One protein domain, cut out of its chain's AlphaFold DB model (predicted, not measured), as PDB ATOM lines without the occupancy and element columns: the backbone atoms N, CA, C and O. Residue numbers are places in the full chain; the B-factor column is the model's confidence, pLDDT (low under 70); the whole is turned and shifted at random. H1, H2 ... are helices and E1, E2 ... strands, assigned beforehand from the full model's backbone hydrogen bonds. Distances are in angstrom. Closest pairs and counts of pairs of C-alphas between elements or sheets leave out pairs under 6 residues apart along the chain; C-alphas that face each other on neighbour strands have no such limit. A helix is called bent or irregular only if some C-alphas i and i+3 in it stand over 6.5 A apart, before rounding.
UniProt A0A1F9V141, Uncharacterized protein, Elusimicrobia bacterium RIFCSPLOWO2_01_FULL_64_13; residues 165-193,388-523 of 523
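What this domain is: This is residues 165 to 193 and 388 to 523 of the 523 residues of an uncharacterized protein of Elusimicrobia bacterium RIFCSPLOWO2_01_FULL_64_13 (UniProt A0A1F9V141). Helix H4 forms the core of a helical body, with H5, H6 and the helical hairpin of H2 and H3 packed round it. At one end of the longest axis H1 packs on a small strand hairpin, E3 and E4, while H3 lies toward the other end; a second strand hairpin, E1 and E2, packs on H4 and H5 through E2. The printed part has 165 residues with six named helices and four named strands, in the order H1 H2 H3 E1 E2 H4 H5 E3 E4 H6, and both two-stranded sheets are antiparallel. The class is mixed, helices and strands. The whole is compact, with a radius of gyration of the C-alphas of 15.3 A and spans of 46 by 34 by 27 A.

How they stand to each other: E1, residues 413 to 418, and E2, residues 421 to 426, form an antiparallel hairpin at 149 degrees, with N 414 and O 425 2.9 A apart, within hydrogen-bond range. The closest C-alphas of E2 and H4, residues 439 to 451, are those of Gly 425 and Thr 442, 5.4 A apart. H4 is the hub, touching four helices. H5, residues 455 to 463, forms a helical hairpin with it at a shallow tilt of 20 degrees, closest at C-alphas 446 and 458, 4.1 A. H6, residues 502 to 512, touches H4 at a shallow tilt of 29 degrees, the same way, closest at C-alphas 440 and 504, 4.7 A. H2, residues 388 to 395, touches H4 at a steep tilt of 39 degrees, closest at C-alphas 393 and 448, 5.1 A. H3, residues 397 to 407, forms a helical hairpin with H2, closest at C-alphas 392 and 399, 4.9 A. H1, residues 179 to 191, touches H6 with residues 181 to 185 alone, closest at C-alphas 181 and 505, 6.5 A. E3, residues 470 to 474, and E4, residues 477 to 481, form an antiparallel hairpin, with N 472 and O 479 2.9 A apart, within hydrogen-bond range; the closest C-alphas of H1 and E4 are 180 and 479, 4.7 A apart. H1 and H4 are apart. In H1, H2, H4, H5 and H6 every O i to N i+4 pair is within hydrogen-bond range; H3 has 1 of 7, and 6 of 8 O i to N i+3 pairs.

Where its parts are: H1 begins at C-alpha 179 (76.048, 91.222, 133.348) and is 18.5 A long. H4 is 18.7 A long, beginning at C-alpha 439 (89.182, 102.598, 128.603). H3 is 16.2 A long and irregular, with C-alphas 398 and 401 7.6 A apart. E1 and E2 are 15.3 A and 16.3 A long. H6, 15.2 A long, ends at C-alpha 512 (78.260, 95.784, 124.146).

The domain as a whole: The two C-alphas farthest apart are those of Glu 398 and Gly 476, at 47.6 A. Residues 194 to 387 are not printed, and C-alphas 193 and 388 are 35.2 A apart across the cut. The links E2 to H4 and E4 to H6 are long, with 12 and 20 residues. Residues 515 to 516 pair with 521 to 522, antiparallel. The mean pLDDT of the printed part is 92.8; residues 165 to 167 and 430 to 433 are under 70.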
ATOM      1  N   GLY A 165      96.926  93.134 113.483       63.69
ATOM      2  CA  GLY A 165      96.970  93.920 112.240       63.69
ATOM      3  C   GLY A 165      95.570  94.295 111.733       63.69
ATOM      4  O   GLY A 165      94.562  93.948 112.345       63.69
ATOM      5  N   PHE A 166      95.466  94.989 110.592       65.50
ATOM      6  CA  PHE A 166      94.172  95.416 110.029       65.50
ATOM      7  C   PHE A 166      93.121  94.307 110.023       65.50
ATOM      8  O   PHE A 166      92.021  94.493 110.534       65.50
ATOM      9  N   ARG A 167      93.456  93.141 109.472       66.88
ATOM     10  CA  ARG A 167      92.495  92.040 109.325       66.88
ATOM     11  C   ARG A 167      92.042  91.474 110.669       66.88
ATOM     12  O   ARG A 167      90.907  91.034 110.765       66.88
ATOM     13  N   GLN A 168      92.909  91.509 111.679       76.38
ATOM     14  CA  GLN A 168      92.651  90.968 113.010       76.38
ATOM     15  C   GLN A 168      91.844  91.925 113.898       76.38
ATOM     16  O   GLN A 168      91.204  91.469 114.834       76.38
ATOM     17  N   ARG A 169      91.806  93.224 113.578       85.94
ATOM     18  CA  ARG A 169      90.990  94.241 114.274       85.94
ATOM     19  C   ARG A 169      89.523  94.232 113.827       85.94
ATOM     20  O   ARG A 169      88.897  95.273 113.639       85.94
ATOM     21  N   ARG A 170      89.008  93.041 113.524       89.25
ATOM     22  CA  ARG A 170      87.659  92.808 113.010       89.25
ATOM     23  C   ARG A 170      87.139  91.496 113.574       89.25
ATOM     24  O   ARG A 170      87.606  90.432 113.180       89.25
ATOM     25  N   HIS A 171      86.154  91.571 114.454       90.69
ATOM     26  CA  HIS A 171      85.430  90.398 114.930       90.69
ATOM     27  C   HIS A 171      84.082  90.324 114.227       90.69
ATOM     28  O   HIS A 171      83.345  91.307 114.165       90.69
ATOM     29  N   LYS A 172      83.742  89.161 113.666       91.88
ATOM     30  CA  LYS A 172      82.438  88.970 113.013       91.88
ATOM     31  C   LYS A 172      81.296  89.162 114.014       91.88
ATOM     32  O   LYS A 172      80.296  89.795 113.693       91.88
ATOM     33  N   GLU A 173      81.485  88.635 115.215       93.56
ATOM     34  CA  GLU A 173      80.532  88.661 116.316       93.56
ATOM     35  C   GLU A 173      81.236  89.215 117.550       93.56
ATOM     36  O   GLU A 173      82.437  89.020 117.716       93.56
ATOM     37  N   MET A 174      80.490  89.953 118.360       96.31
ATOM     38  CA  MET A 174      80.953  90.515 119.623       96.31
ATOM     39  C   MET A 174      80.588  89.555 120.749       96.31
ATOM     40  O   MET A 174      79.502  88.967 120.724       96.31
ATOM     41  N   SER A 175      81.458  89.423 121.742       96.94
ATOM     42  CA  SER A 175      81.129  88.684 122.960       96.94
ATOM     43  C   SER A 175      80.025  89.419 123.729       96.94
ATOM     44  O   SER A 175      80.041  90.653 123.756       96.94
ATOM     45  N   PRO A 176      79.071  88.710 124.360       97.56
ATOM     46  CA  PRO A 176      77.995  89.361 125.104       97.56
ATOM     47  C   PRO A 176      78.543  90.241 126.236       97.56
ATOM     48  O   PRO A 176      79.633  89.995 126.751       97.56
ATOM     49  N   GLU A 177      77.769  91.257 126.624       98.25
ATOM     50  CA  GLU A 177      78.027  92.041 127.839       98.25
ATOM     51  C   GLU A 177      78.161  91.113 129.054       98.25
ATOM     52  O   GLU A 177      77.312  90.239 129.258       98.25
ATOM     53  N   ASP A 178      79.180  91.323 129.890       98.50
ATOM     54  CA  ASP A 178      79.233  90.697 131.209       98.50
ATOM     55  C   ASP A 178      78.194  91.360 132.141       98.50
ATOM     56  O   ASP A 178      78.348  92.533 132.506       98.50
ATOM     57  N   PRO A 179      77.139  90.637 132.568       98.25
ATOM     58  CA  PRO A 179      76.048  91.222 133.348       98.25
ATOM     59  C   PRO A 179      76.492  91.707 134.735       98.25
ATOM     60  O   PRO A 179      75.787  92.501 135.363       98.25
ATOM     61  N   LEU A 180      77.655  91.264 135.227       98.75
ATOM     62  CA  LEU A 180      78.194  91.707 136.510       98.75
ATOM     63  C   LEU A 180      78.711  93.149 136.467       98.75
ATOM     64  O   LEU A 180      78.851  93.751 137.532       98.75
ATOM     65  N   VAL A 181      78.946  93.714 135.274       98.75
ATOM     66  CA  VAL A 181      79.244  95.148 135.103       98.75
ATOM     67  C   VAL A 181      78.021  95.991 135.407       98.75
ATOM     68  O   VAL A 181      78.091  96.952 136.172       98.75
ATOM     69  N   TYR A 182      76.869  95.593 134.874       98.75
ATOM     70  CA  TYR A 182      75.623  96.270 135.186       98.75
ATOM     71  C   TYR A 182      75.234  96.104 136.665       98.75
ATOM     72  O   TYR A 182      74.788  97.061 137.299       98.75
ATOM     73  N   GLU A 183      75.455  94.919 137.251       98.50
ATOM     74  CA  GLU A 183      75.276  94.723 138.697       98.50
ATOM     75  C   GLU A 183      76.175  95.658 139.516       98.50
ATOM     76  O   GLU A 183      75.687  96.253 140.475       98.50
ATOM     77  N   TRP A 184      77.439  95.859 139.124       98.50
ATOM     78  CA  TRP A 184      78.335  96.800 139.805       98.50
ATOM     79  C   TRP A 184      77.777  98.228 139.803       98.50
ATOM     80  O   TRP A 184      77.676  98.830 140.869       98.50
ATOM     81  N   ILE A 185      77.324  98.751 138.656       98.31
ATOM     82  CA  ILE A 185      76.756 100.111 138.575       98.31
ATOM     83  C   ILE A 185      75.540 100.260 139.506       98.31
ATOM     84  O   ILE A 185      75.437 101.249 140.235       98.31
ATOM     85  N   LYS A 186      74.642  99.263 139.547       98.00
ATOM     86  CA  LYS A 186      73.494  99.270 140.471       98.00
ATOM     87  C   LYS A 186      73.940  99.339 141.932       98.00
ATOM     88  O   LYS A 186      73.402 100.142 142.690       98.00
ATOM     89  N   ARG A 187      74.928  98.524 142.319       96.69
ATOM     90  CA  ARG A 187      75.467  98.492 143.691       96.69
ATOM     91  C   ARG A 187      76.111  99.807 144.077       96.69
ATOM     92  O   ARG A 187      75.845 100.311 145.162       96.69
ATOM     93  N   ILE A 188      76.888 100.399 143.175       96.19
ATOM     94  CA  ILE A 188      77.491 101.708 143.407       96.19
ATOM     95  C   ILE A 188      76.412 102.761 143.678       96.19
ATOM     96  O   ILE A 188      76.553 103.506 144.644       96.19
ATOM     97  N   GLN A 189      75.308 102.792 142.927       96.12
ATOM     98  CA  GLN A 189      74.202 103.707 143.237       96.12
ATOM     99  C   GLN A 189      73.536 103.406 144.585       96.12
ATOM    100  O   GLN A 189      73.228 104.322 145.342       96.12
ATOM    101  N   ASP A 190      73.313 102.128 144.896       94.44
ATOM    102  CA  ASP A 190      72.579 101.714 146.093       94.44
ATOM    103  C   ASP A 190      73.377 101.872 147.404       94.44
ATOM    104  O   ASP A 190      72.767 101.931 148.476       94.44
ATOM    105  N   GLU A 191      74.711 101.919 147.329       91.00
ATOM    106  CA  GLU A 191      75.609 101.872 148.493       91.00
ATOM    107  C   GLU A 191      76.436 103.154 148.702       91.00
ATOM    108  O   GLU A 191      76.897 103.396 149.818       91.00
ATOM    109  N   SER A 192      76.622 103.996 147.677       88.44
ATOM    110  CA  SER A 192      77.579 105.119 147.757       88.44
ATOM    111  C   SER A 192      77.039 106.394 148.406       88.44
ATOM    112  O   SER A 192      77.830 107.257 148.793       88.44
ATOM    113  N   SER A 193      75.718 106.547 148.530       86.62
ATOM    114  CA  SER A 193      75.104 107.683 149.225       86.62
ATOM    115  C   SER A 193      73.873 107.261 150.037       86.62
ATOM    116  O   SER A 193      73.174 106.322 149.653       86.62
ATOM    117  N   TYR A 388      87.680 112.852 117.648       94.88
ATOM    118  CA  TYR A 388      87.473 111.896 116.557       94.88
ATOM    119  C   TYR A 388      86.219 111.050 116.786       94.88
ATOM    120  O   TYR A 388      85.362 110.932 115.905       94.88
ATOM    121  N   THR A 389      86.112 110.444 117.966       96.69
ATOM    122  CA  THR A 389      85.072 109.450 118.263       96.69
ATOM    123  C   THR A 389      83.693 110.082 118.437       96.69
ATOM    124  O   THR A 389      82.735 109.631 117.811       96.69
ATOM    125  N   TRP A 390      83.576 111.174 119.194       96.94
ATOM    126  CA  TRP A 390      82.319 111.898 119.404       96.94
ATOM    127  C   TRP A 390      81.865 112.624 118.145       96.94
ATOM    128  O   TRP A 390      80.668 112.670 117.871       96.94
ATOM    129  N   ARG A 391      82.797 113.087 117.302       95.44
ATOM    130  CA  ARG A 391      82.469 113.586 115.960       95.44
ATOM    131  C   ARG A 391      81.788 112.508 115.124       95.44
ATOM    132  O   ARG A 391      80.736 112.765 114.547       95.44
ATOM    133  N   ALA A 392      82.339 111.294 115.083       96.19
ATOM    134  CA  ALA A 392      81.707 110.183 114.375       96.19
ATOM    135  C   ALA A 392      80.352 109.790 114.984       96.19
ATOM    136  O   ALA A 392      79.399 109.590 114.237       96.19
ATOM    137  N   LEU A 393      80.234 109.750 116.315       98.12
ATOM    138  CA  LEU A 393      78.972 109.459 117.005       98.12
ATOM    139  C   LEU A 393      77.890 110.511 116.717       98.12
ATOM    140  O   LEU A 393      76.743 110.158 116.441       98.12
ATOM    141  N   ALA A 394      78.243 111.796 116.733       97.50
ATOM    142  CA  ALA A 394      77.304 112.891 116.526       97.50
ATOM    143  C   ALA A 394      76.922 113.063 115.047       97.50
ATOM    144  O   ALA A 394      75.756 113.280 114.714       97.50
ATOM    145  N   TYR A 395      77.898 112.975 114.142       94.25
ATOM    146  CA  TYR A 395      77.712 113.278 112.717       94.25
ATOM    147  C   TYR A 395      77.253 112.045 111.939       94.25
ATOM    148  O   TYR A 395      76.470 112.126 110.995       94.25
ATOM    149  N   GLY A 396      77.664 110.866 112.391       90.31
ATOM    150  CA  GLY A 396      77.386 109.593 111.756       90.31
ATOM    151  C   GLY A 396      78.366 109.227 110.655       90.31
ATOM    152  O   GLY A 396      79.516 109.665 110.626       90.31
ATOM    153  N   LYS A 397      77.881 108.421 109.705       86.88
ATOM    154  CA  LYS A 397      78.674 107.833 108.610       86.88
ATOM    155  C   LYS A 397      79.495 108.837 107.796       86.88
ATOM    156  O   LYS A 397      80.548 108.470 107.287       86.88
ATOM    157  N   GLU A 398      79.055 110.088 107.681       86.38
ATOM    158  CA  GLU A 398      79.806 111.147 106.988       86.38
ATOM    159  C   GLU A 398      81.162 111.462 107.636       86.38
ATOM    160  O   GLU A 398      82.094 111.866 106.947       86.38
ATOM    161  N   ALA A 399      81.295 111.228 108.943       87.19
ATOM    162  CA  ALA A 399      82.531 111.421 109.687       87.19
ATOM    163  C   ALA A 399      83.311 110.114 109.886       87.19
ATOM    164  O   ALA A 399      84.351 110.131 110.530       87.19
ATOM    165  N   ALA A 400      82.879 108.984 109.311       84.00
ATOM    166  CA  ALA A 400      83.521 107.680 109.519       84.00
ATOM    167  C   ALA A 400      85.034 107.684 109.236       84.00
ATOM    168  O   ALA A 400      85.799 107.036 109.947       84.00
ATOM    169  N   ALA A 401      85.469 108.443 108.225       82.69
ATOM    170  CA  ALA A 401      86.873 108.526 107.828       82.69
ATOM    171  C   ALA A 401      87.782 109.131 108.913       82.69
ATOM    172  O   ALA A 401      88.975 108.845 108.924       82.69
ATOM    173  N   VAL A 402      87.248 109.938 109.841       87.00
ATOM    174  CA  VAL A 402      88.072 110.558 110.892       87.00
ATOM    175  C   VAL A 402      88.542 109.537 111.929       87.00
ATOM    176  O   VAL A 402      89.573 109.749 112.554       87.00
ATOM    177  N   LEU A 403      87.833 108.411 112.079       90.69
ATOM    178  CA  LEU A 403      88.199 107.332 113.006       90.69
ATOM    179  C   LEU A 403      89.456 106.585 112.570       90.69
ATOM    180  O   LEU A 403      90.149 105.992 113.398       90.69
ATOM    181  N   ASP A 404      89.760 106.620 111.274       87.12
ATOM    182  CA  ASP A 404      90.967 105.997 110.761       87.12
ATOM    183  C   ASP A 404      92.204 106.686 111.338       87.12
ATOM    184  O   ASP A 404      93.162 105.986 111.611       87.12
ATOM    185  N   VAL A 405      92.177 107.991 111.642       85.62
ATOM    186  CA  VAL A 405      93.330 108.714 112.216       85.62
ATOM    187  C   VAL A 405      93.827 108.067 113.522       85.62
ATOM    188  O   VAL A 405      94.931 107.518 113.517       85.62
ATOM    189  N   PRO A 406      93.048 108.025 114.622       88.94
ATOM    190  CA  PRO A 406      93.495 107.381 115.856       88.94
ATOM    191  C   PRO A 406      93.676 105.860 115.714       88.94
ATOM    192  O   PRO A 406      94.558 105.285 116.347       88.94
ATOM    193  N   GLU A 407      92.901 105.168 114.866       88.38
ATOM    194  CA  GLU A 407      93.088 103.722 114.637       88.38
ATOM    195  C   GLU A 407      94.388 103.403 113.879       88.38
ATOM    196  O   GLU A 407      94.969 102.310 113.997       88.38
ATOM    197  N   HIS A 408      94.855 104.362 113.087       83.50
ATOM    198  CA  HIS A 408      96.035 104.289 112.245       83.50
ATOM    199  C   HIS A 408      97.248 104.968 112.880       83.50
ATOM    200  O   HIS A 408      98.303 104.987 112.263       83.50
ATOM    201  N   ASP A 409      97.184 105.408 114.125       81.81
ATOM    202  CA  ASP A 409      98.298 106.113 114.742       81.81
ATOM    203  C   ASP A 409      98.713 105.442 116.054       81.81
ATOM    204  O   ASP A 409      97.892 105.201 116.931       81.81
ATOM    205  N   LEU A 410     100.001 105.100 116.185       81.12
ATOM    206  CA  LEU A 410     100.563 104.455 117.382       81.12
ATOM    207  C   LEU A 410     100.638 105.387 118.599       81.12
ATOM    208  O   LEU A 410     100.852 104.922 119.720       81.12
ATOM    209  N   ARG A 411     100.492 106.697 118.395       83.88
ATOM    210  CA  ARG A 411     100.406 107.672 119.484       83.88
ATOM    211  C   ARG A 411      99.111 107.451 120.266       83.88
ATOM    212  O   ARG A 411      99.163 107.388 121.487       83.88
ATOM    213  N   PHE A 412      98.016 107.152 119.562       89.44
ATOM    214  CA  PHE A 412      96.740 106.757 120.159       89.44
ATOM    215  C   PHE A 412      96.668 105.247 120.405       89.44
ATOM    216  O   PHE A 412      96.486 104.809 121.533       89.44
ATOM    217  N   ARG A 413      96.807 104.421 119.365       89.50
ATOM    218  CA  ARG A 413      96.601 102.970 119.436       89.50
ATOM    219  C   ARG A 413      97.718 102.275 120.212       89.50
ATOM    220  O   ARG A 413      98.856 102.227 119.738       89.50
ATOM    221  N   LYS A 414      97.364 101.605 121.309       89.75
ATOM    222  CA  LYS A 414      98.285 100.827 122.153       89.75
ATOM    223  C   LYS A 414      97.965  99.344 122.144       89.75
ATOM    224  O   LYS A 414      96.814  98.953 121.962       89.75
ATOM    225  N   ILE A 415      99.000  98.530 122.335       89.88
ATOM    226  CA  ILE A 415      98.878  97.094 122.586       89.88
ATOM    227  C   ILE A 415      99.634  96.807 123.877       89.88
ATOM    228  O   ILE A 415     100.847  96.988 123.913       89.88
ATOM    229  N   LEU A 416      98.927  96.356 124.907       90.94
ATOM    230  CA  LEU A 416      99.499  96.021 126.210       90.94
ATOM    231  C   LEU A 416      99.225  94.554 126.543       90.94
ATOM    232  O   LEU A 416      98.271  93.967 126.038       90.94
ATOM    233  N   GLU A 417     100.045  93.961 127.406       91.19
ATOM    234  CA  GLU A 417      99.730  92.663 128.001       91.19
ATOM    235  C   GLU A 417      98.868  92.869 129.250       91.19
ATOM    236  O   GLU A 417      99.269  93.544 130.196       91.19
ATOM    237  N   VAL A 418      97.680  92.273 129.260       91.12
ATOM    238  CA  VAL A 418      96.734  92.327 130.376       91.12
ATOM    239  C   VAL A 418      96.363  90.895 130.718       91.12
ATOM    240  O   VAL A 418      95.823  90.170 129.886       91.12
ATOM    241  N   ARG A 419      96.698  90.459 131.938       86.25
ATOM    242  CA  ARG A 419      96.448  89.084 132.419       86.25
ATOM    243  C   ARG A 419      96.978  88.000 131.464       86.25
ATOM    244  O   ARG A 419      96.320  86.989 131.231       86.25
ATOM    245  N   GLY A 420      98.171  88.221 130.909       84.50
ATOM    246  CA  GLY A 420      98.826  87.288 129.988       84.50
ATOM    247  C   GLY A 420      98.239  87.266 128.573       84.50
ATOM    248  O   GLY A 420      98.581  86.379 127.792       84.50
ATOM    249  N   GLN A 421      97.354  88.206 128.226       87.00
ATOM    250  CA  GLN A 421      96.787  88.339 126.884       87.00
ATOM    251  C   GLN A 421      97.154  89.694 126.266       87.00
ATOM    252  O   GLN A 421      97.106  90.709 126.960       87.00
ATOM    253  N   PRO A 422      97.510  89.749 124.968       90.19
ATOM    254  CA  PRO A 422      97.686  91.016 124.273       90.19
ATOM    255  C   PRO A 422      96.322  91.676 124.052       90.19
ATOM    256  O   PRO A 422      95.421  91.065 123.479       90.19
ATOM    257  N   VAL A 423      96.198  92.933 124.462       92.69
ATOM    258  CA  VAL A 423      94.968  93.722 124.372       92.69
ATOM    259  C   VAL A 423      95.252  95.034 123.670       92.69
ATOM    260  O   VAL A 423      96.257  95.687 123.948       92.69
ATOM    261  N   MET A 424      94.370  95.415 122.751       93.00
ATOM    262  CA  MET A 424      94.473  96.659 122.002       93.00
ATOM    263  C   MET A 424      93.460  97.695 122.479       93.00
ATOM    264  O   MET A 424      92.272  97.418 122.563       93.00
ATOM    265  N   GLY A 425      93.913  98.926 122.675       94.81
ATOM    266  CA  GLY A 425      93.039 100.049 122.988       94.81
ATOM    267  C   GLY A 425      93.637 101.364 122.522       94.81
ATOM    268  O   GLY A 425      94.526 101.386 121.664       94.81
ATOM    269  N   PHE A 426      93.145 102.456 123.091       94.75
ATOM    270  CA  PHE A 426      93.540 103.805 122.706       94.75
ATOM    271  C   PHE A 426      93.966 104.631 123.909       94.75
ATOM    272  O   PHE A 426      93.403 104.492 124.988       94.75
ATOM    273  N   PHE A 427      94.936 105.510 123.707       93.81
ATOM    274  CA  PHE A 427      95.269 106.602 124.605       93.81
ATOM    275  C   PHE A 427      94.574 107.891 124.144       93.81
ATOM    276  O   PHE A 427      94.231 108.026 122.969       93.81
ATOM    277  N   HIS A 428      94.330 108.820 125.070       90.19
ATOM    278  CA  HIS A 428      93.467 109.981 124.824       90.19
ATOM    279  C   HIS A 428      94.129 111.097 123.997       90.19
ATOM    280  O   HIS A 428      93.416 111.877 123.369       90.19
ATOM    281  N   THR A 429      95.466 111.165 123.937       83.19
ATOM    282  CA  THR A 429      96.185 112.144 123.102       83.19
ATOM    283  C   THR A 429      97.146 111.477 122.129       83.19
ATOM    284  O   THR A 429      97.747 110.440 122.410       83.19
ATOM    285  N   GLY A 430      97.326 112.124 120.977       67.38
ATOM    286  CA  GLY A 430      98.383 111.802 120.023       67.38
ATOM    287  C   GLY A 430      99.699 112.536 120.297       67.38
ATOM    288  O   GLY A 430     100.636 112.395 119.516       67.38
ATOM    289  N   ALA A 431      99.773 113.370 121.338       58.06
ATOM    290  CA  ALA A 431     100.946 114.194 121.644       58.06
ATOM    291  C   ALA A 431     101.919 113.482 122.595       58.06
ATOM    292  O   ALA A 431     103.131 113.556 122.391       58.06
ATOM    293  N   ASP A 432     101.390 112.729 123.563       61.78
ATOM    294  CA  ASP A 432     102.185 112.039 124.573       61.78
ATOM    295  C   ASP A 432     102.227 110.539 124.280       61.78
ATOM    296  O   ASP A 432     101.218 109.834 124.304       61.78
ATOM    297  N   SER A 433     103.421 110.014 124.003       63.22
ATOM    298  CA  SER A 433     103.621 108.577 123.825       63.22
ATOM    299  C   SER A 433     103.618 107.865 125.182       63.22
ATOM    300  O   SER A 433     104.666 107.457 125.680       63.22
ATOM    301  N   ALA A 434     102.445 107.724 125.798       81.88
ATOM    302  CA  ALA A 434     102.269 106.887 126.979       81.88
ATOM    303  C   ALA A 434     101.926 105.451 126.561       81.88
ATOM    304  O   ALA A 434     101.047 105.230 125.731       81.88
ATOM    305  N   GLU A 435     102.588 104.456 127.147       89.56
ATOM    306  CA  GLU A 435     102.192 103.049 127.011       89.56
ATOM    307  C   GLU A 435     101.041 102.742 127.974       89.56
ATOM    308  O   GLU A 435     101.206 102.071 128.991       89.56
ATOM    309  N   ASN A 436      99.866 103.298 127.681       93.44
ATOM    310  CA  ASN A 436      98.667 103.178 128.502       93.44
ATOM    311  C   ASN A 436      97.407 103.114 127.627       93.44
ATOM    312  O   ASN A 436      97.355 103.706 126.555       93.44
ATOM    313  N   ILE A 437      96.376 102.413 128.090       96.19
ATOM    314  CA  ILE A 437      95.066 102.367 127.431       96.19
ATOM    315  C   ILE A 437      94.073 103.118 128.311       96.19
ATOM    316  O   ILE A 437      93.898 102.779 129.478       96.19
ATOM    317  N   TRP A 438      93.415 104.115 127.732       96.94
ATOM    318  CA  TRP A 438      92.268 104.811 128.297       96.94
ATOM    319  C   TRP A 438      90.985 104.086 127.878       96.94
ATOM    320  O   TRP A 438      90.680 103.934 126.687       96.94
ATOM    321  N   LEU A 439      90.263 103.550 128.865       97.69
ATOM    322  CA  LEU A 439      89.182 102.598 128.603       97.69
ATOM    323  C   LEU A 439      87.895 103.275 128.128       97.69
ATOM    324  O   LEU A 439      87.206 102.700 127.288       97.69
ATOM    325  N   ASP A 440      87.645 104.518 128.545       95.19
ATOM    326  CA  ASP A 440      86.591 105.367 127.970       95.19
ATOM    327  C   ASP A 440      86.760 105.481 126.460       95.19
ATOM    328  O   ASP A 440      85.901 105.031 125.705       95.19
ATOM    329  N   GLY A 441      87.915 105.977 126.014       96.56
ATOM    330  CA  GLY A 441      88.211 106.158 124.597       96.56
ATOM    331  C   GLY A 441      88.104 104.875 123.772       96.56
ATOM    332  O   GLY A 441      87.673 104.904 122.620       96.56
ATOM    333  N   THR A 442      88.441 103.727 124.367       98.25
ATOM    334  CA  THR A 442      88.281 102.420 123.710       98.25
ATOM    335  C   THR A 442      86.801 102.060 123.525       98.25
ATOM    336  O   THR A 442      86.410 101.620 122.441       98.25
ATOM    337  N   GLY A 443      85.959 102.321 124.530       98.50
ATOM    338  CA  GLY A 443      84.508 102.158 124.423       98.50
ATOM    339  C   GLY A 443      83.853 103.158 123.460       98.50
ATOM    340  O   GLY A 443      83.001 102.765 122.658       98.50
ATOM    341  N   HIS A 444      84.295 104.423 123.454       96.81
ATOM    342  CA  HIS A 444      83.825 105.448 122.507       96.81
ATOM    343  C   HIS A 444      84.127 105.023 121.075       96.81
ATOM    344  O   HIS A 444      83.257 105.099 120.208       96.81
ATOM    345  N   MET A 445      85.343 104.524 120.831       98.31
ATOM    346  CA  MET A 445      85.769 104.045 119.521       98.31
ATOM    347  C   MET A 445      84.910 102.873 119.036       98.31
ATOM    348  O   MET A 445      84.501 102.846 117.874       98.31
ATOM    349  N   ALA A 446      84.599 101.915 119.914       98.62
ATOM    350  CA  ALA A 446      83.721 100.804 119.567       98.62
ATOM    351  C   ALA A 446      82.331 101.304 119.131       98.62
ATOM    352  O   ALA A 446      81.860 100.941 118.050       98.62
ATOM    353  N   CYS A 447      81.722 102.198 119.919       98.75
ATOM    354  CA  CYS A 447      80.438 102.827 119.593       98.75
ATOM    355  C   CYS A 447      80.501 103.590 118.260       98.75
ATOM    356  O   CYS A 447      79.631 103.428 117.401       98.75
ATOM    357  N   ALA A 448      81.563 104.366 118.045       98.44
ATOM    358  CA  ALA A 448      81.766 105.146 116.832       98.44
ATOM    359  C   ALA A 448      81.894 104.261 115.581       98.44
ATOM    360  O   ALA A 448      81.365 104.604 114.522       98.44
ATOM    361  N   PHE A 449      82.533 103.090 115.682       97.94
ATOM    362  CA  PHE A 449      82.602 102.146 114.566       97.94
ATOM    363  C   PHE A 449      81.266 101.492 114.224       97.94
ATOM    364  O   PHE A 449      81.055 101.170 113.046       97.94
ATOM    365  N   PHE A 450      80.376 101.297 115.202       98.12
ATOM    366  CA  PHE A 450      79.008 100.850 114.934       98.12
ATOM    367  C   PHE A 450      78.234 101.923 114.166       98.12
ATOM    368  O   PHE A 450      77.713 101.631 113.087       98.12
ATOM    369  N   GLU A 451      78.280 103.170 114.635       97.38
ATOM    370  CA  GLU A 451      77.652 104.317 113.970       97.38
ATOM    371  C   GLU A 451      78.191 104.527 112.538       97.38
ATOM    372  O   GLU A 451      77.437 104.758 111.588       97.38
ATOM    373  N   ALA A 452      79.500 104.354 112.339       93.81
ATOM    374  CA  ALA A 452      80.150 104.434 111.031       93.81
ATOM    375  C   ALA A 452      79.752 103.299 110.061       93.81
ATOM    376  O   ALA A 452      80.147 103.316 108.893       93.81
ATOM    377  N   GLY A 453      78.984 102.299 110.506       91.62
ATOM    378  CA  GLY A 453      78.597 101.143 109.695       91.62
ATOM    379  C   GLY A 453      79.699 100.091 109.546       91.62
ATOM    380  O   GLY A 453      79.638  99.254 108.647       91.62
ATOM    381  N   THR A 454      80.707 100.103 110.419       91.06
ATOM    382  CA  THR A 454      81.829  99.151 110.408       91.06
ATOM    383  C   THR A 454      81.766  98.193 111.596       91.06
ATOM    384  O   THR A 454      82.737  98.025 112.331       91.06
ATOM    385  N   ALA A 455      80.622  97.515 111.760       94.12
ATOM    386  CA  ALA A 455      80.346  96.643 112.906       94.12
ATOM    387  C   ALA A 455      81.479  95.661 113.265       94.12
ATOM    388  O   ALA A 455      81.744  95.512 114.452       94.12
ATOM    389  N   PRO A 456      82.224  95.053 112.315       94.81
ATOM    390  CA  PRO A 456      83.341  94.197 112.693       94.81
ATOM    391  C   PRO A 456      84.453  94.895 113.493       94.81
ATOM    392  O   PRO A 456      85.035  94.268 114.377       94.81
ATOM    393  N   ARG A 457      84.748  96.176 113.214       94.88
ATOM    394  CA  ARG A 457      85.702  96.975 114.009       94.88
ATOM    395  C   ARG A 457      85.117  97.280 115.387       94.88
ATOM    396  O   ARG A 457      85.800  97.097 116.387       94.88
ATOM    397  N   GLY A 458      83.838  97.661 115.440       97.62
ATOM    398  CA  GLY A 458      83.127  97.899 116.700       97.62
ATOM    399  C   GLY A 458      83.131  96.669 117.612       97.62
ATOM    400  O   GLY A 458      83.549  96.765 118.761       97.62
ATOM    401  N   ASN A 459      82.773  95.496 117.074       98.12
ATOM    402  CA  ASN A 459      82.797  94.221 117.798       98.12
ATOM    403  C   ASN A 459      84.196  93.931 118.368       98.12
ATOM    404  O   ASN A 459      84.322  93.550 119.526       98.12
ATOM    405  N   PHE A 460      85.245  94.138 117.559       97.38
ATOM    406  CA  PHE A 460      86.623  93.915 117.991       97.38
ATOM    407  C   PHE A 460      86.976  94.780 119.205       97.38
ATOM    408  O   PHE A 460      87.415  94.240 120.216       97.38
ATOM    409  N   TYR A 461      86.768  96.097 119.121       98.12
ATOM    410  CA  TYR A 461      87.160  97.022 120.188       98.12
ATOM    411  C   TYR A 461      86.290  96.914 121.443       98.12
ATOM    412  O   TYR A 461      86.817  97.065 122.541       98.12
ATOM    413  N   ALA A 462      85.006  96.572 121.307       98.50
ATOM    414  CA  ALA A 462      84.160  96.255 122.454       98.50
ATOM    415  C   ALA A 462      84.695  95.036 123.232       98.50
ATOM    416  O   ALA A 462      84.737  95.052 124.460       98.50
ATOM    417  N   ASP A 463      85.162  93.999 122.529       97.88
ATOM    418  CA  ASP A 463      85.759  92.810 123.153       97.88
ATOM    419  C   ASP A 463      87.135  93.087 123.775       97.88
ATOM    420  O   ASP A 463      87.524  92.422 124.733       97.88
ATOM    421  N   GLN A 464      87.877  94.091 123.289       97.69
ATOM    422  CA  GLN A 464      89.156  94.469 123.903       97.69
ATOM    423  C   GLN A 464      89.002  95.049 125.319       97.69
ATOM    424  O   GLN A 464      89.990  95.161 126.040       97.69
ATOM    425  N   MET A 465      87.788  95.397 125.747       98.31
ATOM    426  CA  MET A 465      87.533  95.864 127.111       98.31
ATOM    427  C   MET A 465      87.416  94.705 128.121       98.31
ATOM    428  O   MET A 465      87.733  94.893 129.295       98.31
ATOM    429  N   ASP A 466      87.025  93.496 127.689       98.06
ATOM    430  CA  ASP A 466      86.760  92.349 128.581       98.06
ATOM    431  C   ASP A 466      87.968  91.932 129.459       98.06
ATOM    432  O   ASP A 466      87.779  91.651 130.647       98.06
ATOM    433  N   PRO A 467      89.225  91.928 128.964       97.19
ATOM    434  CA  PRO A 467      90.389  91.573 129.782       97.19
ATOM    435  C   PRO A 467      90.637  92.499 130.984       97.19
ATOM    436  O   PRO A 467      91.315  92.098 131.935       97.19
ATOM    437  N   PHE A 468      90.086  93.717 130.961       97.69
ATOM    438  CA  PHE A 468      90.224  94.704 132.034       97.69
ATOM    439  C   PHE A 468      89.197  94.546 133.157       97.69
ATOM    440  O   PHE A 468      89.314  95.225 134.176       97.69
ATOM    441  N   LEU A 469      88.217  93.647 133.015       97.94
ATOM    442  CA  LEU A 469      87.183  93.430 134.025       97.94
ATOM    443  C   LEU A 469      87.789  92.979 135.357       97.94
ATOM    444  O   LEU A 469      88.306  91.865 135.470       97.94
ATOM    445  N   ILE A 470      87.710  93.810 136.388       96.81
ATOM    446  CA  ILE A 470      88.144  93.495 137.752       96.81
ATOM    447  C   ILE A 470      86.959  93.020 138.586       96.81
ATOM    448  O   ILE A 470      85.883  93.606 138.532       96.81
ATOM    449  N   GLU A 471      87.149  91.957 139.363       97.56
ATOM    450  CA  GLU A 471      86.137  91.512 140.321       97.56
ATOM    451  C   GLU A 471      86.065  92.493 141.499       97.56
ATOM    452  O   GLU A 471      87.093  92.921 142.033       97.56
ATOM    453  N   ARG A 472      84.844  92.846 141.902       95.75
ATOM    454  CA  ARG A 472      84.559  93.702 143.055       95.75
ATOM    455  C   ARG A 472      83.556  92.998 143.958       95.75
ATOM    456  O   ARG A 472      82.563  92.454 143.482       95.75
ATOM    457  N   ASN A 473      83.802  93.037 145.263       94.00
ATOM    458  CA  ASN A 473      82.854  92.569 146.268       94.00
ATOM    459  C   ASN A 473      82.271  93.785 146.995       94.00
ATOM    460  O   ASN A 473      82.962  94.417 147.793       94.00
ATOM    461  N   LEU A 474      81.020  94.112 146.675       90.81
ATOM    462  CA  LEU A 474      80.272  95.224 147.257       90.81
ATOM    463  C   LEU A 474      79.155  94.638 148.119       90.81
ATOM    464  O   LEU A 474      78.309  93.896 147.621       90.81
ATOM    465  N   GLY A 475      79.225  94.857 149.433       84.94
ATOM    466  CA  GLY A 475      78.209  94.361 150.365       84.94
ATOM    467  C   GLY A 475      78.010  92.836 150.374       84.94
ATOM    468  O   GLY A 475      76.911  92.372 150.667       84.94
ATOM    469  N   GLY A 476      79.035  92.039 150.038       90.69
ATOM    470  CA  GLY A 476      78.930  90.577 149.923       90.69
ATOM    471  C   GLY A 476      78.477  90.080 148.544       90.69
ATOM    472  O   GLY A 476      78.331  88.872 148.354       90.69
ATOM    473  N   VAL A 477      78.263  90.981 147.582       95.06
ATOM    474  CA  VAL A 477      77.843  90.658 146.216       95.06
ATOM    475  C   VAL A 477      79.031  90.761 145.271       95.06
ATOM    476  O   VAL A 477      79.690  91.797 145.180       95.06
ATOM    477  N   ILE A 478      79.293  89.667 144.554       97.62
ATOM    478  CA  ILE A 478      80.323  89.619 143.517       97.62
ATOM    479  C   ILE A 478      79.807  90.354 142.285       97.62
ATOM    480  O   ILE A 478      78.749  90.040 141.743       97.62
ATOM    481  N   THR A 479      80.588  91.327 141.844       98.12
ATOM    482  CA  THR A 479      80.328  92.175 140.684       98.12
ATOM    483  C   THR A 479      81.614  92.342 139.878       98.12
ATOM    484  O   THR A 479      82.676  91.859 140.284       98.12
ATOM    485  N   LYS A 480      81.544  93.012 138.727       98.50
ATOM    486  CA  LYS A 480      82.729  93.345 137.933       98.50
ATOM    487  C   LYS A 480      82.725  94.808 137.540       98.50
ATOM    488  O   LYS A 480      81.678  95.363 137.261       98.50
ATOM    489  N   ALA A 481      83.895  95.418 137.477       97.69
ATOM    490  CA  ALA A 481      84.042  96.796 137.037       97.69
ATOM    491  C   ALA A 481      85.204  96.932 136.057       97.69
ATOM    492  O   ALA A 481      85.972  95.989 135.863       97.69
ATOM    493  N   LEU A 482      85.351  98.113 135.465       98.19
ATOM    494  CA  LEU A 482      86.529  98.480 134.689       98.19
ATOM    495  C   LEU A 482      87.252  99.644 135.380       98.19
ATOM    496  O   LEU A 482      86.573 100.564 135.841       98.19
ATOM    497  N   PRO A 483      88.595  99.629 135.460       97.38
ATOM    498  CA  PRO A 483      89.353 100.801 135.881       97.38
ATOM    499  C   PRO A 483      89.258 101.911 134.822       97.38
ATOM    500  O   PRO A 483      88.777 101.686 133.712       97.38
ATOM    501  N   TYR A 484      89.742 103.113 135.140       97.44
ATOM    502  CA  TYR A 484      89.753 104.226 134.180       97.44
ATOM    503  C   TYR A 484      90.779 104.032 133.051       97.44
ATOM    504  O   TYR A 484      90.527 104.324 131.878       97.44
ATOM    505  N   THR A 485      91.939 103.485 133.408       96.88
ATOM    506  CA  THR A 485      93.073 103.243 132.516       96.88
ATOM    507  C   THR A 485      93.714 101.886 132.802       96.88
ATOM    508  O   THR A 485      93.466 101.271 133.839       96.88
ATOM    509  N   ALA A 486      94.551 101.399 131.886       96.12
ATOM    510  CA  ALA A 486      95.301 100.154 132.065       96.12
ATOM    511  C   ALA A 486      96.415 100.274 133.115       96.12
ATOM    512  O   ALA A 486      96.733  99.306 133.807       96.12
ATOM    513  N   ASN A 487      97.034 101.450 133.206       94.56
ATOM    514  CA  ASN A 487      98.042 101.788 134.201       94.56
ATOM    515  C   ASN A 487      98.009 103.296 134.529       94.56
ATOM    516  O   ASN A 487      97.131 104.022 134.062       94.56
ATOM    517  N   GLN A 488      98.945 103.763 135.357       93.81
ATOM    518  CA  GLN A 488      99.011 105.157 135.820       93.81
ATOM    519  C   GLN A 488      99.861 106.082 134.918       93.81
ATOM    520  O   GLN A 488      99.892 107.291 135.131       93.81
ATOM    521  N   LEU A 489     100.524 105.554 133.878       91.44
ATOM    522  CA  LEU A 489     101.385 106.351 132.995       91.44
ATOM    523  C   LEU A 489     100.580 107.376 132.186       91.44
ATOM    524  O   LEU A 489      99.430 107.137 131.825       91.44
ATOM    525  N   GLY A 490     101.221 108.491 131.829       88.62
ATOM    526  CA  GLY A 490     100.588 109.544 131.028       88.62
ATOM    527  C   GLY A 490      99.667 110.464 131.835       88.62
ATOM    528  O   GLY A 490      98.665 110.924 131.306       88.62
ATOM    529  N   GLY A 491      99.991 110.717 133.109       89.31
ATOM    530  CA  GLY A 491      99.253 111.661 133.964       89.31
ATOM    531  C   GLY A 491      98.094 111.048 134.756       89.31
ATOM    532  O   GLY A 491      97.258 111.779 135.286       89.31
ATOM    533  N   TYR A 492      98.044 109.719 134.870       92.56
ATOM    534  CA  TYR A 492      96.973 108.983 135.546       92.56
ATOM    535  C   TYR A 492      97.377 108.441 136.925       92.56
ATOM    536  O   TYR A 492      96.769 107.496 137.422       92.56
ATOM    537  N   ASP A 493      98.353 109.066 137.586       93.50
ATOM    538  CA  ASP A 493      98.814 108.689 138.935       93.50
ATOM    539  C   ASP A 493      97.710 108.771 140.005       93.50
ATOM    540  O   ASP A 493      97.783 108.119 141.044       93.50
ATOM    541  N   TRP A 494      96.661 109.555 139.742       92.19
ATOM    542  CA  TRP A 494      95.492 109.702 140.612       92.19
ATOM    543  C   TRP A 494      94.485 108.545 140.495       92.19
ATOM    544  O   TRP A 494      93.610 108.414 141.351       92.19
ATOM    545  N   VAL A 495      94.588 107.705 139.459       93.38
ATOM    546  CA  VAL A 495      93.670 106.581 139.224       93.38
ATOM    547  C   VAL A 495      94.045 105.402 140.118       93.38
ATOM    548  O   VAL A 495      95.179 104.919 140.082       93.38
ATOM    549  N   ASP A 496      93.076 104.871 140.866       95.12
ATOM    550  CA  ASP A 496      93.221 103.596 141.574       95.12
ATOM    551  C   ASP A 496      92.761 102.437 140.681       95.12
ATOM    552  O   ASP A 496      91.570 102.166 140.527       95.12
ATOM    553  N   LEU A 497      93.725 101.707 140.117       94.31
ATOM    554  CA  LEU A 497      93.488 100.588 139.196       94.31
ATOM    555  C   LEU A 497      92.758  99.391 139.838       94.31
ATOM    556  O   LEU A 497      92.392  98.448 139.137       94.31
ATOM    557  N   LYS A 498      92.573  99.384 141.165       93.81
ATOM    558  CA  LYS A 498      91.825  98.339 141.888       93.81
ATOM    559  C   LYS A 498      90.343  98.675 142.055       93.81
ATOM    560  O   LYS A 498      89.598  97.833 142.569       93.81
ATOM    561  N   LYS A 499      89.925  99.880 141.666       95.31
ATOM    562  CA  LYS A 499      88.550 100.371 141.761       95.31
ATOM    563  C   LYS A 499      87.909 100.443 140.385       95.31
ATOM    564  O   LYS A 499      88.584 100.649 139.378       95.31
ATOM    565  N   GLY A 500      86.593 100.268 140.358       96.62
ATOM    566  CA  GLY A 500      85.818 100.563 139.165       96.62
ATOM    567  C   GLY A 500      85.662 102.063 138.932       96.62
ATOM    568  O   GLY A 500      85.719 102.859 139.873       96.62
ATOM    569  N   PHE A 501      85.431 102.425 137.673       98.06
ATOM    570  CA  PHE A 501      85.105 103.778 137.245       98.06
ATOM    571  C   PHE A 501      83.821 103.757 136.397       98.06
ATOM    572  O   PHE A 501      83.621 102.853 135.581       98.06
ATOM    573  N   ILE A 502      82.928 104.727 136.608       98.25
ATOM    574  CA  ILE A 502      81.590 104.745 136.001       98.25
ATOM    575  C   ILE A 502      81.657 104.907 134.487       98.25
ATOM    576  O   ILE A 502      81.004 104.135 133.787       98.25
ATOM    577  N   SER A 503      82.435 105.859 133.962       98.06
ATOM    578  CA  SER A 503      82.467 106.076 132.514       98.06
ATOM    579  C   SER A 503      82.945 104.845 131.725       98.06
ATOM    580  O   SER A 503      82.194 104.450 130.830       98.06
ATOM    581  N   PRO A 504      84.032 104.118 132.076       98.50
ATOM    582  CA  PRO A 504      84.420 102.933 131.316       98.50
ATOM    583  C   PRO A 504      83.389 101.816 131.418       98.50
ATOM    584  O   PRO A 504      83.139 101.120 130.438       98.50
ATOM    585  N   ALA A 505      82.765 101.648 132.590       98.75
ATOM    586  CA  ALA A 505      81.710 100.659 132.795       98.75
ATOM    587  C   ALA A 505      80.462 100.969 131.953       98.75
ATOM    588  O   ALA A 505      79.868 100.065 131.365       98.75
ATOM    589  N   VAL A 506      80.075 102.241 131.841       98.81
ATOM    590  CA  VAL A 506      78.942 102.646 131.004       98.81
ATOM    591  C   VAL A 506      79.285 102.550 129.520       98.81
ATOM    592  O   VAL A 506      78.491 102.009 128.755       98.81
ATOM    593  N   TRP A 507      80.465 102.999 129.094       98.81
ATOM    594  CA  TRP A 507      80.888 102.876 127.697       98.81
ATOM    595  C   TRP A 507      81.077 101.424 127.263       98.81
ATOM    596  O   TRP A 507      80.776 101.094 126.117       98.81
ATOM    597  N   TYR A 508      81.474 100.540 128.182       98.88
ATOM    598  CA  TYR A 508      81.423  99.094 127.986       98.88
ATOM    599  C   TYR A 508      79.997  98.619 127.689       98.88
ATOM    600  O   TYR A 508      79.776  97.950 126.681       98.88
ATOM    601  N   ILE A 509      79.018  99.009 128.513       98.88
ATOM    602  CA  ILE A 509      77.603  98.675 128.292       98.88
ATOM    603  C   ILE A 509      77.126  99.244 126.950       98.88
ATOM    604  O   ILE A 509      76.530  98.519 126.157       98.88
ATOM    605  N   PHE A 510      77.415 100.505 126.635       98.88
ATOM    606  CA  PHE A 510      77.022 101.098 125.356       98.88
ATOM    607  C   PHE A 510      77.618 100.338 124.171       98.88
ATOM    608  O   PHE A 510      76.875  99.945 123.274       98.88
ATOM    609  N   ALA A 511      78.917 100.032 124.201       98.75
ATOM    610  CA  ALA A 511      79.584  99.276 123.148       98.75
ATOM    611  C   ALA A 511      78.997  97.863 123.004       98.75
ATOM    612  O   ALA A 511      78.634  97.452 121.900       98.75
ATOM    613  N   LYS A 512      78.814  97.146 124.120       98.62
ATOM    614  CA  LYS A 512      78.260  95.784 124.146       98.62
ATOM    615  C   LYS A 512      76.775  95.707 123.771       98.62
ATOM    616  O   LYS A 512      76.296  94.629 123.429       98.62
ATOM    617  N   ASN A 513      76.065  96.836 123.752       98.62
ATOM    618  CA  ASN A 513      74.691  96.948 123.249       98.62
ATOM    619  C   ASN A 513      74.598  97.798 121.973       98.62
ATOM    620  O   ASN A 513      73.495  98.168 121.581       98.62
ATOM    621  N   ARG A 514      75.734  98.118 121.331       98.31
ATOM    622  CA  ARG A 514      75.823  98.922 120.098       98.31
ATOM    623  C   ARG A 514      75.021 100.222 120.154       98.31
ATOM    624  O   ARG A 514      74.404 100.615 119.167       98.31
ATOM    625  N   PHE A 515      74.996 100.854 121.319       98.69
ATOM    626  CA  PHE A 515      74.224 102.056 121.576       98.69
ATOM    627  C   PHE A 515      75.067 103.305 121.315       98.69
ATOM    628  O   PHE A 515      76.157 103.456 121.864       98.69
ATOM    629  N   ASN A 516      74.545 104.213 120.495       98.56
ATOM    630  CA  ASN A 516      75.095 105.542 120.281       98.56
ATOM    631  C   ASN A 516      74.361 106.555 121.183       98.56
ATOM    632  O   ASN A 516      73.223 106.926 120.872       98.56
ATOM    633  N   PRO A 517      74.993 107.065 122.258       98.25
ATOM    634  CA  PRO A 517      74.337 107.997 123.171       98.25
ATOM    635  C   PRO A 517      74.129 109.398 122.577       98.25
ATOM    636  O   PRO A 517      73.275 110.127 123.060       98.25
ATOM    637  N   LEU A 518      74.840 109.785 121.511       98.44
ATOM    638  CA  LEU A 518      74.670 111.103 120.878       98.44
ATOM    639  C   LEU A 518      73.523 111.140 119.856       98.44
ATOM    640  O   LEU A 518      73.127 112.217 119.411       98.44
ATOM    641  N   LYS A 519      72.970 109.973 119.497       97.81
ATOM    642  CA  LYS A 519      71.786 109.829 118.623       97.81
ATOM    643  C   LYS A 519      70.631 109.058 119.257       97.81
ATOM    644  O   LYS A 519      69.513 109.090 118.742       97.81
ATOM    645  N   LEU A 520      70.876 108.417 120.399       98.00
ATOM    646  CA  LEU A 520      69.911 107.612 121.144       98.00
ATOM    647  C   LEU A 520      69.435 106.379 120.359       98.00
ATOM    648  O   LEU A 520      68.247 106.049 120.381       98.00
ATOM    649  N   GLU A 521      70.336 105.730 119.624       95.50
ATOM    650  CA  GLU A 521      70.030 104.626 118.703       95.50
ATOM    651  C   GLU A 521      70.914 103.403 118.960       95.50
ATOM    652  O   GLU A 521      72.043 103.531 119.428       95.50
ATOM    653  N   THR A 522      70.394 102.219 118.633       93.88
ATOM    654  CA  THR A 522      71.109 100.935 118.686       93.88
ATOM    655  C   THR A 522      71.278 100.378 117.270       93.88
ATOM    656  O   THR A 522      70.355 100.504 116.462       93.88
ATOM    657  N   HIS A 523      72.430  99.759 116.973       86.81
ATOM    658  CA  HIS A 523      72.806  99.288 115.626       86.81
ATOM    659  C   HIS A 523      72.816  97.768 115.410       86.81
ATOM    660  O   HIS A 523      73.256  97.010 116.308       86.81
TER     661      HIS A 523